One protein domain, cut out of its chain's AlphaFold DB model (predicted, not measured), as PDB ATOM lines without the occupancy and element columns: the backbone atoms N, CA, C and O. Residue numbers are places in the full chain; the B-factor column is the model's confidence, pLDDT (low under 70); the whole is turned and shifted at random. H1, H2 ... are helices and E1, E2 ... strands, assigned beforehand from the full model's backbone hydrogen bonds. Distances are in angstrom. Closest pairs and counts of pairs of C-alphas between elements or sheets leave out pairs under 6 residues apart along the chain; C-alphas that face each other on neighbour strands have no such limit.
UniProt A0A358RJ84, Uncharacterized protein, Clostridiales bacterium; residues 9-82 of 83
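AT A GLANCE: This is residues 9 to 82 of the 83 residues of an uncharacterized protein of Clostridiales bacterium (UniProt A0A358RJ84). What does the model look like? It is one twisted sheet of four strands with the helix H1 over one end of it; the long hairpin E2 and E3 reaches away from H1 to the loop of residues 32 to 38. What is it made of? The 74 printed residues include E1, E2, E3, H1 and E4 in that order, class mixed, helices and strands; the mixed sheet runs E1 E2 E3 E4. How compact is it? It is only just loose, close to compact, with a radius of gyration of the C-alphas of 13.9 A, and elongated, spanning 47 by 26 by 21 A.

HOW THE PARTS SIT: How does the sheet begin? E1, residues 15 to 18, E2, residues 22 to 31, and E3, residues 39 to 48, form a meander, each strand the antiparallel neighbour of the one before. N 17 and O 24 are 3.0 A apart, and N 27 and O 43 3.0 A, within hydrogen-bond range. Where is the helix? H1, residues 51 to 61, is on the sheet at a height of 10.1 A, over E1, E2 and, only just, with 3 C-alphas, E3. On the local plane it runs slantwise to E1 at 47 degrees, and every O i to N i+4 pair in it is within hydrogen-bond range. What follows? E4, residues 76 to 82, is parallel to E3 at 18 degrees, with N 44 and O 78 2.9 A apart, within hydrogen-bond range. E3, H1 and E4 form a strand-helix-strand unit, two parallel neighbour strands with a helix between, its crossover right-handed; E1 and E4 are apart.

IN THESE COORDINATES: Where does E1 begin? C-alpha 15 is at (18.069, -4.978, 39.279), and E1 measures 10.4 A from first to last C-alpha. How long are the others? E2 measures 26.7 A, E3 27.8 A, H1 15.4 A and E4 20.4 A, ending at C-alpha 82, (3.931, -1.020, 30.698).

THE WHOLE: How large is it? The two C-alphas farthest apart, Ile 35 and Pro 51, are 47.1 A apart. Is anything missing, long or uncertain? The printed part has no cut, H1 to E4 is a long link, residues 62 to 75, and no printed residue is under 70 in pLDDT.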
ATOM      1  N   ALA A   9      14.019  -7.112  29.833       92.75
ATOM      2  CA  ALA A   9      15.462  -7.336  29.948       92.75
ATOM      3  C   ALA A   9      16.256  -6.634  28.833       92.75
ATOM      4  O   ALA A   9      17.480  -6.721  28.795       92.75
ATOM      5  N   ALA A  10      15.570  -5.948  27.914       87.50
ATOM      6  CA  ALA A  10      16.186  -5.285  26.769       87.50
ATOM      7  C   ALA A  10      16.965  -4.015  27.151       87.50
ATOM      8  O   ALA A  10      17.790  -3.545  26.371       87.50
ATOM      9  N   THR A  11      16.707  -3.452  28.333       78.62
ATOM     10  CA  THR A  11      17.430  -2.293  28.861       78.62
ATOM     11  C   THR A  11      18.401  -2.706  29.959       78.62
ATOM     12  O   THR A  11      18.135  -3.611  30.752       78.62
ATOM     13  N   PHE A  12      19.534  -2.004  30.032       78.19
ATOM     14  CA  PHE A  12      20.461  -2.153  31.145       78.19
ATOM     15  C   PHE A  12      19.767  -1.672  32.426       78.19
ATOM     16  O   PHE A  12      19.404  -0.503  32.539       78.19
ATOM     17  N   SER A  13      19.530  -2.589  33.359       90.75
ATOM     18  CA  SER A  13      18.947  -2.300  34.667       90.75
ATOM     19  C   SER A  13      19.832  -2.896  35.749       90.75
ATOM     20  O   SER A  13      20.408  -3.968  35.572       90.75
ATOM     21  N   ASP A  14      19.947  -2.189  36.868       96.25
ATOM     22  CA  ASP A  14      20.784  -2.608  37.993       96.25
ATOM     23  C   ASP A  14      20.145  -3.773  38.757       96.25
ATOM     24  O   ASP A  14      20.827  -4.560  39.412       96.25
ATOM     25  N   ASN A  15      18.819  -3.892  38.673       97.00
ATOM     26  CA  ASN A  15      18.069  -4.978  39.279       97.00
ATOM     27  C   ASN A  15      16.784  -5.284  38.500       97.00
ATOM     28  O   ASN A  15      16.107  -4.384  38.001       97.00
ATOM     29  N   ILE A  16      16.423  -6.567  38.461       97.38
ATOM     30  CA  ILE A  16      15.140  -7.053  37.952       97.38
ATOM     31  C   ILE A  16      14.557  -8.010  38.993       97.38
ATOM     32  O   ILE A  16      15.224  -8.954  39.426       97.38
ATOM     33  N   TYR A  17      13.313  -7.759  39.398       97.62
ATOM     34  CA  TYR A  17      12.602  -8.544  40.409       97.62
ATOM     35  C   TYR A  17      11.107  -8.664  40.076       97.62
ATOM     36  O   TYR A  17      10.603  -7.991  39.175       97.62
ATOM     37  N   ARG A  18      10.368  -9.516  40.793       97.06
ATOM     38  CA  ARG A  18       8.918  -9.682  40.628       97.06
ATOM     39  C   ARG A  18       8.128  -9.211  41.831       97.06
ATOM     40  O   ARG A  18       8.523  -9.315  42.986       97.06
ATOM     41  N   THR A  19       6.936  -8.734  41.515       96.88
ATOM     42  CA  THR A  19       5.828  -8.555  42.445       96.88
ATOM     43  C   THR A  19       4.700  -9.510  42.052       96.88
ATOM     44  O   THR A  19       4.781 -10.232  41.051       96.88
ATOM     45  N   LYS A  20       3.591  -9.478  42.799       96.88
ATOM     46  CA  LYS A  20       2.397 -10.266  42.471       96.88
ATOM     47  C   LYS A  20       1.944 -10.072  41.015       96.88
ATOM     48  O   LYS A  20       1.642 -11.054  40.351       96.88
ATOM     49  N   ASN A  21       1.968  -8.833  40.514       98.06
ATOM     50  CA  ASN A  21       1.353  -8.477  39.228       98.06
ATOM     51  C   ASN A  21       2.340  -7.967  38.166       98.06
ATOM     52  O   ASN A  21       1.960  -7.856  37.004       98.06
ATOM     53  N   HIS A  22       3.586  -7.655  38.535       98.50
ATOM     54  CA  HIS A  22       4.559  -7.036  37.627       98.50
ATOM     55  C   HIS A  22       5.948  -7.659  37.750       98.50
ATOM     56  O   HIS A  22       6.354  -8.048  38.848       98.50
ATOM     57  N   ILE A  23       6.681  -7.679  36.640       98.31
ATOM     58  CA  ILE A  23       8.146  -7.726  36.623       98.31
ATOM     59  C   ILE A  23       8.626  -6.277  36.675       98.31
ATOM     60  O   ILE A  23       8.120  -5.434  35.938       98.31
ATOM     61  N   VAL A  24       9.559  -5.974  37.565       98.25
ATOM     62  CA  VAL A  24      10.056  -4.620  37.792       98.25
ATOM     63  C   VAL A  24      11.522  -4.566  37.417       98.25
ATOM     64  O   VAL A  24      12.319  -5.331  37.959       98.25
ATOM     65  N   THR A  25      11.870  -3.647  36.523       98.12
ATOM     66  CA  THR A  25      13.257  -3.242  36.288       98.12
ATOM     67  C   THR A  25      13.543  -2.003  37.113       98.12
ATOM     68  O   THR A  25      12.700  -1.112  37.225       98.12
ATOM     69  N   GLN A  26      14.714  -1.965  37.725       97.75
ATOM     70  CA  GLN A  26      15.139  -0.910  38.626       97.75
ATOM     71  C   GLN A  26      16.470  -0.355  38.122       97.75
ATOM     72  O   GLN A  26      17.445  -1.099  38.011       97.75
ATOM     73  N   HIS A  27      16.493   0.943  37.812       97.31
ATOM     74  CA  HIS A  27      17.718   1.671  37.489       97.31
ATOM     75  C   HIS A  27      18.061   2.654  38.609       97.31
ATOM     76  O   HIS A  27      17.258   3.525  38.949       97.31
ATOM     77  N   MET A  28      19.232   2.489  39.210       97.31
ATOM     78  CA  MET A  28      19.664   3.227  40.388       97.31
ATOM     79  C   MET A  28      20.485   4.442  39.972       97.31
ATOM     80  O   MET A  28      21.526   4.320  39.332       97.31
ATOM     81  N   LYS A  29      20.040   5.629  40.379       96.50
ATOM     82  CA  LYS A  29      20.722   6.894  40.118       96.50
ATOM     83  C   LYS A  29      21.076   7.574  41.428       96.50
ATOM     84  O   LYS A  29      20.206   7.848  42.249       96.50
ATOM     85  N   TYR A  30      22.354   7.869  41.615       96.44
ATOM     86  CA  TYR A  30      22.807   8.706  42.716       96.44
ATOM     87  C   TYR A  30      22.764  10.175  42.299       96.44
ATOM     88  O   TYR A  30      23.372  10.560  41.300       96.44
ATOM     89  N   GLU A  31      22.057  10.992  43.067       94.75
ATOM     90  CA  GLU A  31      22.017  12.438  42.901       94.75
ATOM     91  C   GLU A  31      22.697  13.100  44.094       94.75
ATOM     92  O   GLU A  31      22.244  13.007  45.238       94.75
ATOM     93  N   LYS A  32      23.817  13.763  43.806       94.56
ATOM     94  CA  LYS A  32      24.513  14.600  44.774       94.56
ATOM     95  C   LYS A  32      23.821  15.959  44.844       94.56
ATOM     96  O   LYS A  32      23.531  16.543  43.800       94.56
ATOM     97  N   SER A  33      23.613  16.476  46.049       92.12
ATOM     98  CA  SER A  33      23.166  17.852  46.267       92.12
ATOM     99  C   SER A  33      24.194  18.605  47.103       92.12
ATOM    100  O   SER A  33      24.801  18.037  48.006       92.12
ATOM    101  N   ASP A  34      24.399  19.884  46.786       91.50
ATOM    102  CA  ASP A  34      25.280  20.768  47.559       91.50
ATOM    103  C   ASP A  34      24.511  21.566  48.634       91.50
ATOM    104  O   ASP A  34      25.122  22.246  49.453       91.50
ATOM    105  N   ILE A  35      23.171  21.494  48.627       93.25
ATOM    106  CA  ILE A  35      22.282  22.232  49.545       93.25
ATOM    107  C   ILE A  35      21.419  21.273  50.374       93.25
ATOM    108  O   ILE A  35      21.194  21.517  51.557       93.25
ATOM    109  N   TYR A  36      20.925  20.200  49.755       89.06
ATOM    110  CA  TYR A  36      20.090  19.184  50.394       89.06
ATOM    111  C   TYR A  36      20.873  17.886  50.617       89.06
ATOM    112  O   TYR A  36      22.061  17.793  50.308       89.06
ATOM    113  N   ASP A  37      20.187  16.860  51.117       92.44
ATOM    114  CA  ASP A  37      20.769  15.533  51.265       92.44
ATOM    115  C   ASP A  37      20.993  14.850  49.912       92.44
ATOM    116  O   ASP A  37      20.191  14.938  48.972       92.44
ATOM    117  N   ASN A  38      22.085  14.093  49.838       94.69
ATOM    118  CA  ASN A  38      22.330  13.193  48.721       94.69
ATOM    119  C   ASN A  38      21.226  12.135  48.655       94.69
ATOM    120  O   ASN A  38      20.825  11.560  49.669       94.69
ATOM    121  N   THR A  39      20.760  11.844  47.448       95.56
ATOM    122  CA  THR A  39      19.604  10.973  47.240       95.56
ATOM    123  C   THR A  39      19.965   9.839  46.297       95.56
ATOM    124  O   THR A  39      20.487  10.054  45.207       95.56
ATOM    125  N   LEU A  40      19.642   8.608  46.694       97.00
ATOM    126  CA  LEU A  40      19.640   7.469  45.784       97.00
ATOM    127  C   LEU A  40      18.221   7.287  45.234       97.00
ATOM    128  O   LEU A  40      17.302   6.913  45.970       97.00
ATOM    129  N   ILE A  41      18.035   7.576  43.951       97.50
ATOM    130  CA  ILE A  41      16.749   7.518  43.257       97.50
ATOM    131  C   ILE A  41      16.661   6.229  42.450       97.50
ATOM    132  O   ILE A  41      17.577   5.852  41.726       97.50
ATOM    133  N   SER A  42      15.521   5.563  42.562       98.19
ATOM    134  CA  SER A  42      15.191   4.370  41.798       98.19
ATOM    135  C   SER A  42      14.242   4.710  40.653       98.19
ATOM    136  O   SER A  42      13.099   5.110  40.887       98.19
ATOM    137  N   HIS A  43      14.689   4.547  39.415       97.50
ATOM    138  CA  HIS A  43      13.848   4.682  38.233       97.50
ATOM    139  C   HIS A  43      13.296   3.315  37.844       97.50
ATOM    140  O   HIS A  43      13.987   2.495  37.240       97.50
ATOM    141  N   ASP A  44      12.042   3.073  38.214       97.69
ATOM    142  CA  ASP A  44      11.423   1.769  38.047       97.69
ATOM    143  C   ASP A  44      10.540   1.711  36.803       97.69
ATOM    144  O   ASP A  44       9.721   2.607  36.566       97.69
ATOM    145  N   THR A  45      10.599   0.593  36.080       98.00
ATOM    146  CA  THR A  45       9.582   0.240  35.082       98.00
ATOM    147  C   THR A  45       8.880  -1.054  35.475       98.00
ATOM    148  O   THR A  45       9.509  -2.087  35.679       98.00
ATOM    149  N   TYR A  46       7.558  -0.986  35.590       98.25
ATOM    150  CA  TYR A  46       6.665  -2.070  35.977       98.25
ATOM    151  C   TYR A  46       6.024  -2.657  34.722       98.25
ATOM    152  O   TYR A  46       5.113  -2.065  34.146       98.25
ATOM    153  N   TYR A  47       6.480  -3.837  34.316       98.19
ATOM    154  CA  TYR A  47       5.926  -4.600  33.204       98.19
ATOM    155  C   TYR A  47       4.852  -5.539  33.734       98.19
ATOM    156  O   TYR A  47       5.142  -6.403  34.570       98.19
ATOM    157  N   ARG A  48       3.607  -5.395  33.277       98.44
ATOM    158  CA  ARG A  48       2.509  -6.269  33.696       98.44
ATOM    159  C   ARG A  48       2.848  -7.714  33.361       98.44
ATOM    160  O   ARG A  48       3.281  -8.031  32.249       98.44
ATOM    161  N   ARG A  49       2.657  -8.610  34.325       98.00
ATOM    162  CA  ARG A  49       2.897 -10.037  34.115       98.00
ATOM    163  C   ARG A  49       1.907 -10.579  33.092       98.00
ATOM    164  O   ARG A  49       0.705 -10.329  33.148       98.00
ATOM    165  N   THR A  50       2.445 -11.343  32.158       97.75
ATOM    166  CA  THR A  50       1.696 -12.153  31.200       97.75
ATOM    167  C   THR A  50       2.298 -13.553  31.224       97.75
ATOM    168  O   THR A  50       3.465 -13.686  31.600       97.75
ATOM    169  N   PRO A  51       1.569 -14.601  30.800       97.50
ATOM    170  CA  PRO A  51       2.136 -15.949  30.731       97.50
ATOM    171  C   PRO A  51       3.464 -15.992  29.959       97.50
ATOM    172  O   PRO A  51       4.405 -16.664  30.373       97.50
ATOM    173  N   LYS A  52       3.564 -15.188  28.892       96.06
ATOM    174  CA  LYS A  52       4.787 -15.016  28.111       96.06
ATOM    175  C   LYS A  52       5.922 -14.414  28.947       96.06
ATOM    176  O   LYS A  52       6.942 -15.075  29.124       96.06
ATOM    177  N   ARG A  53       5.737 -13.213  29.507       96.44
ATOM    178  CA  ARG A  53       6.779 -12.544  30.307       96.44
ATOM    179  C   ARG A  53       7.189 -13.367  31.530       96.44
ATOM    180  O   ARG A  53       8.357 -13.391  31.895       96.44
ATOM    181  N   ASP A  54       6.251 -14.086  32.143       97.44
ATOM    182  CA  ASP A  54       6.547 -14.983  33.262       97.44
ATOM    183  C   ASP A  54       7.427 -16.163  32.850       97.44
ATOM    184  O   ASP A  54       8.318 -16.544  33.611       97.44
ATOM    185  N   SER A  55       7.184 -16.743  31.671       96.25
ATOM    186  CA  SER A  55       8.023 -17.818  31.132       96.25
ATOM    187  C   SER A  55       9.437 -17.323  30.813       96.25
ATOM    188  O   SER A  55      10.410 -17.950  31.226       96.25
ATOM    189  N   GLU A  56       9.546 -16.147  30.192       96.12
ATOM    190  CA  GLU A  56      10.814 -15.479  29.887       96.12
ATOM    191  C   GLU A  56      11.595 -15.147  31.167       96.12
ATOM    192  O   GLU A  56      12.791 -15.408  31.259       96.12
ATOM    193  N   TYR A  57      10.913 -14.633  32.193       96.25
ATOM    194  CA  TYR A  57      11.528 -14.333  33.483       96.25
ATOM    195  C   TYR A  57      12.051 -15.596  34.170       96.25
ATOM    196  O   TYR A  57      13.161 -15.595  34.693       96.25
ATOM    197  N   LYS A  58      11.263 -16.682  34.185       96.19
ATOM    198  CA  LYS A  58      11.704 -17.949  34.784       96.19
ATOM    199  C   LYS A  58      12.959 -18.471  34.093       96.19
ATOM    200  O   LYS A  58      13.905 -18.789  34.794       96.19
ATOM    201  N   LEU A  59      12.998 -18.456  32.762       94.81
ATOM    202  CA  LEU A  59      14.175 -18.884  32.004       94.81
ATOM    203  C   LEU A  59      15.432 -18.067  32.358       94.81
ATOM    204  O   LEU A  59      16.519 -18.621  32.453       94.81
ATOM    205  N   LEU A  60      15.290 -16.755  32.576       93.19
ATOM    206  CA  LEU A  60      16.418 -15.884  32.928       93.19
ATOM    207  C   LEU A  60      16.908 -16.043  34.376       93.19
ATOM    208  O   LEU A  60      18.068 -15.751  34.661       93.19
ATOM    209  N   PHE A  61      16.034 -16.445  35.303       94.88
ATOM    210  CA  PHE A  61      16.303 -16.372  36.745       94.88
ATOM    211  C   PHE A  61      16.087 -17.689  37.500       94.88
ATOM    212  O   PHE A  61      16.115 -17.680  38.729       94.88
ATOM    213  N   GLU A  62      15.895 -18.813  36.806       95.19
ATOM    214  CA  GLU A  62      15.657 -20.131  37.419       95.19
ATOM    215  C   GLU A  62      16.776 -20.582  38.362       95.19
ATOM    216  O   GLU A  62      16.505 -21.288  39.327       95.19
ATOM    217  N   CYS A  63      18.007 -20.112  38.148       95.31
ATOM    218  CA  CYS A  63      19.153 -20.429  39.001       95.31
ATOM    219  C   CYS A  63      19.199 -19.632  40.321       95.31
ATOM    220  O   CYS A  63      20.112 -19.846  41.115       95.31
ATOM    221  N   LYS A  64      18.292 -18.672  40.557       94.31
ATOM    222  CA  LYS A  64      18.264 -17.893  41.807       94.31
ATOM    223  C   LYS A  64      17.534 -18.660  42.910       94.31
ATOM    224  O   LYS A  64      16.373 -19.018  42.730       94.31
ATOM    225  N   ASP A  65      18.136 -18.737  44.099       94.88
ATOM    226  CA  ASP A  65      17.481 -19.281  45.305       94.88
ATOM    227  C   ASP A  65      16.157 -18.567  45.623       94.88
ATOM    228  O   ASP A  65      15.151 -19.188  45.962       94.88
ATOM    229  N   ASN A  66      16.141 -17.239  45.471       95.69
ATOM    230  CA  ASN A  66      14.920 -16.440  45.474       95.69
ATOM    231  C   ASN A  66      14.634 -15.937  44.058       95.69
ATOM    232  O   ASN A  66      15.090 -14.855  43.669       95.69
ATOM    233  N   ILE A  67      13.849 -16.714  43.310       95.88
ATOM    234  CA  ILE A  67      13.486 -16.413  41.922       95.88
ATOM    235  C   ILE A  67      12.835 -15.033  41.767       95.88
ATOM    236  O   ILE A  67      13.091 -14.328  40.792       95.88
ATOM    237  N   ASP A  68      12.034 -14.597  42.739       96.62
ATOM    238  CA  ASP A  68      11.336 -13.314  42.660       96.62
ATOM    239  C   ASP A  68      12.252 -12.120  42.929       96.62
ATOM    240  O   ASP A  68      11.890 -10.994  42.602       96.62
ATOM    241  N   GLY A  69      13.453 -12.338  43.471       95.62
ATOM    242  CA  GLY A  69      14.356 -11.256  43.843       95.62
ATOM    243  C   GLY A  69      13.757 -10.331  44.907       95.62
ATOM    244  O   GLY A  69      12.752 -10.640  45.553       95.62
ATOM    245  N   LYS A  70      14.415  -9.194  45.137       96.38
ATOM    246  CA  LYS A  70      13.937  -8.126  46.025       96.38
ATOM    247  C   LYS A  70      14.352  -6.772  45.469       96.38
ATOM    248  O   LYS A  70      15.341  -6.658  44.748       96.38
ATOM    249  N   ARG A  71      13.590  -5.746  45.834       96.94
ATOM    250  CA  ARG A  71      13.914  -4.354  45.527       96.94
ATOM    251  C   ARG A  71      15.202  -3.936  46.246       96.94
ATOM    252  O   ARG A  71      15.330  -4.199  47.443       96.94
ATOM    253  N   ILE A  72      16.094  -3.230  45.553       97.31
ATOM    254  CA  ILE A  72      17.216  -2.530  46.187       97.31
ATOM    255  C   ILE A  72      16.659  -1.299  46.926       97.31
ATOM    256  O   ILE A  72      15.905  -0.530  46.318       97.31
ATOM    257  N   PRO A  73      16.991  -1.092  48.214       97.38
ATOM    258  CA  PRO A  73      16.584   0.103  48.948       97.38
ATOM    259  C   PRO A  73      17.020   1.396  48.245       97.38
ATOM    260  O   PRO A  73      18.131   1.494  47.731       97.38
ATOM    261  N   SER A  74      16.141   2.394  48.234       96.75
ATOM    262  CA  SER A  74      16.392   3.709  47.643       96.75
ATOM    263  C   SER A  74      15.723   4.789  48.489       96.75
ATOM    264  O   SER A  74      14.712   4.521  49.140       96.75
ATOM    265  N   THR A  75      16.271   6.002  48.477       96.19
ATOM    266  CA  THR A  75      15.705   7.155  49.198       96.19
ATOM    267  C   THR A  75      14.414   7.632  48.535       96.19
ATOM    268  O   THR A  75      13.445   7.965  49.210       96.19
ATOM    269  N   ALA A  76      14.386   7.633  47.201       95.69
ATOM    270  CA  ALA A  76      13.232   8.041  46.406       95.69
ATOM    271  C   ALA A  76      13.030   7.109  45.204       95.69
ATOM    272  O   ALA A  76      13.875   6.255  44.905       95.69
ATOM    273  N   TYR A  77      11.894   7.244  44.515       97.50
ATOM    274  CA  TYR A  77      11.614   6.475  43.307       97.50
ATOM    275  C   TYR A  77      10.678   7.190  42.331       97.50
ATOM    276  O   TYR A  77       9.794   7.948  42.725       97.50
ATOM    277  N   THR A  78      10.813   6.853  41.052       97.81
ATOM    278  CA  THR A  78       9.829   7.140  39.997       97.81
ATOM    279  C   THR A  78       9.327   5.828  39.413       97.81
ATOM    280  O   THR A  78      10.083   4.860  39.370       97.81
ATOM    281  N   ARG A  79       8.079   5.780  38.934       98.06
ATOM    282  CA  ARG A  79       7.498   4.554  38.366       98.06
ATOM    283  C   ARG A  79       6.875   4.817  37.005       98.06
ATOM    284  O   ARG A  79       6.067   5.731  36.864       98.06
ATOM    285  N   LYS A  80       7.200   3.960  36.044       97.56
ATOM    286  CA  LYS A  80       6.520   3.830  34.753       97.56
ATOM    287  C   LYS A  80       5.838   2.466  34.686       97.56
ATOM    288  O   LYS A  80       6.412   1.492  35.158       97.56
ATOM    289  N   TYR A  81       4.657   2.384  34.082       98.00
ATOM    290  CA  TYR A  81       3.931   1.125  33.889       98.00
ATOM    291  C   TYR A  81       3.833   0.794  32.399       98.00
ATOM    292  O   TYR A  81       3.636   1.692  31.578       98.00
ATOM    293  N   ILE A  82       4.019  -0.480  32.057       97.06
ATOM    294  CA  ILE A  82       3.931  -1.020  30.698       97.06
ATOM    295  C   ILE A  82       3.070  -2.278  30.751       97.06
ATOM    296  O   ILE A  82       3.370  -3.209  31.501       97.06
TER     297      ILE A  82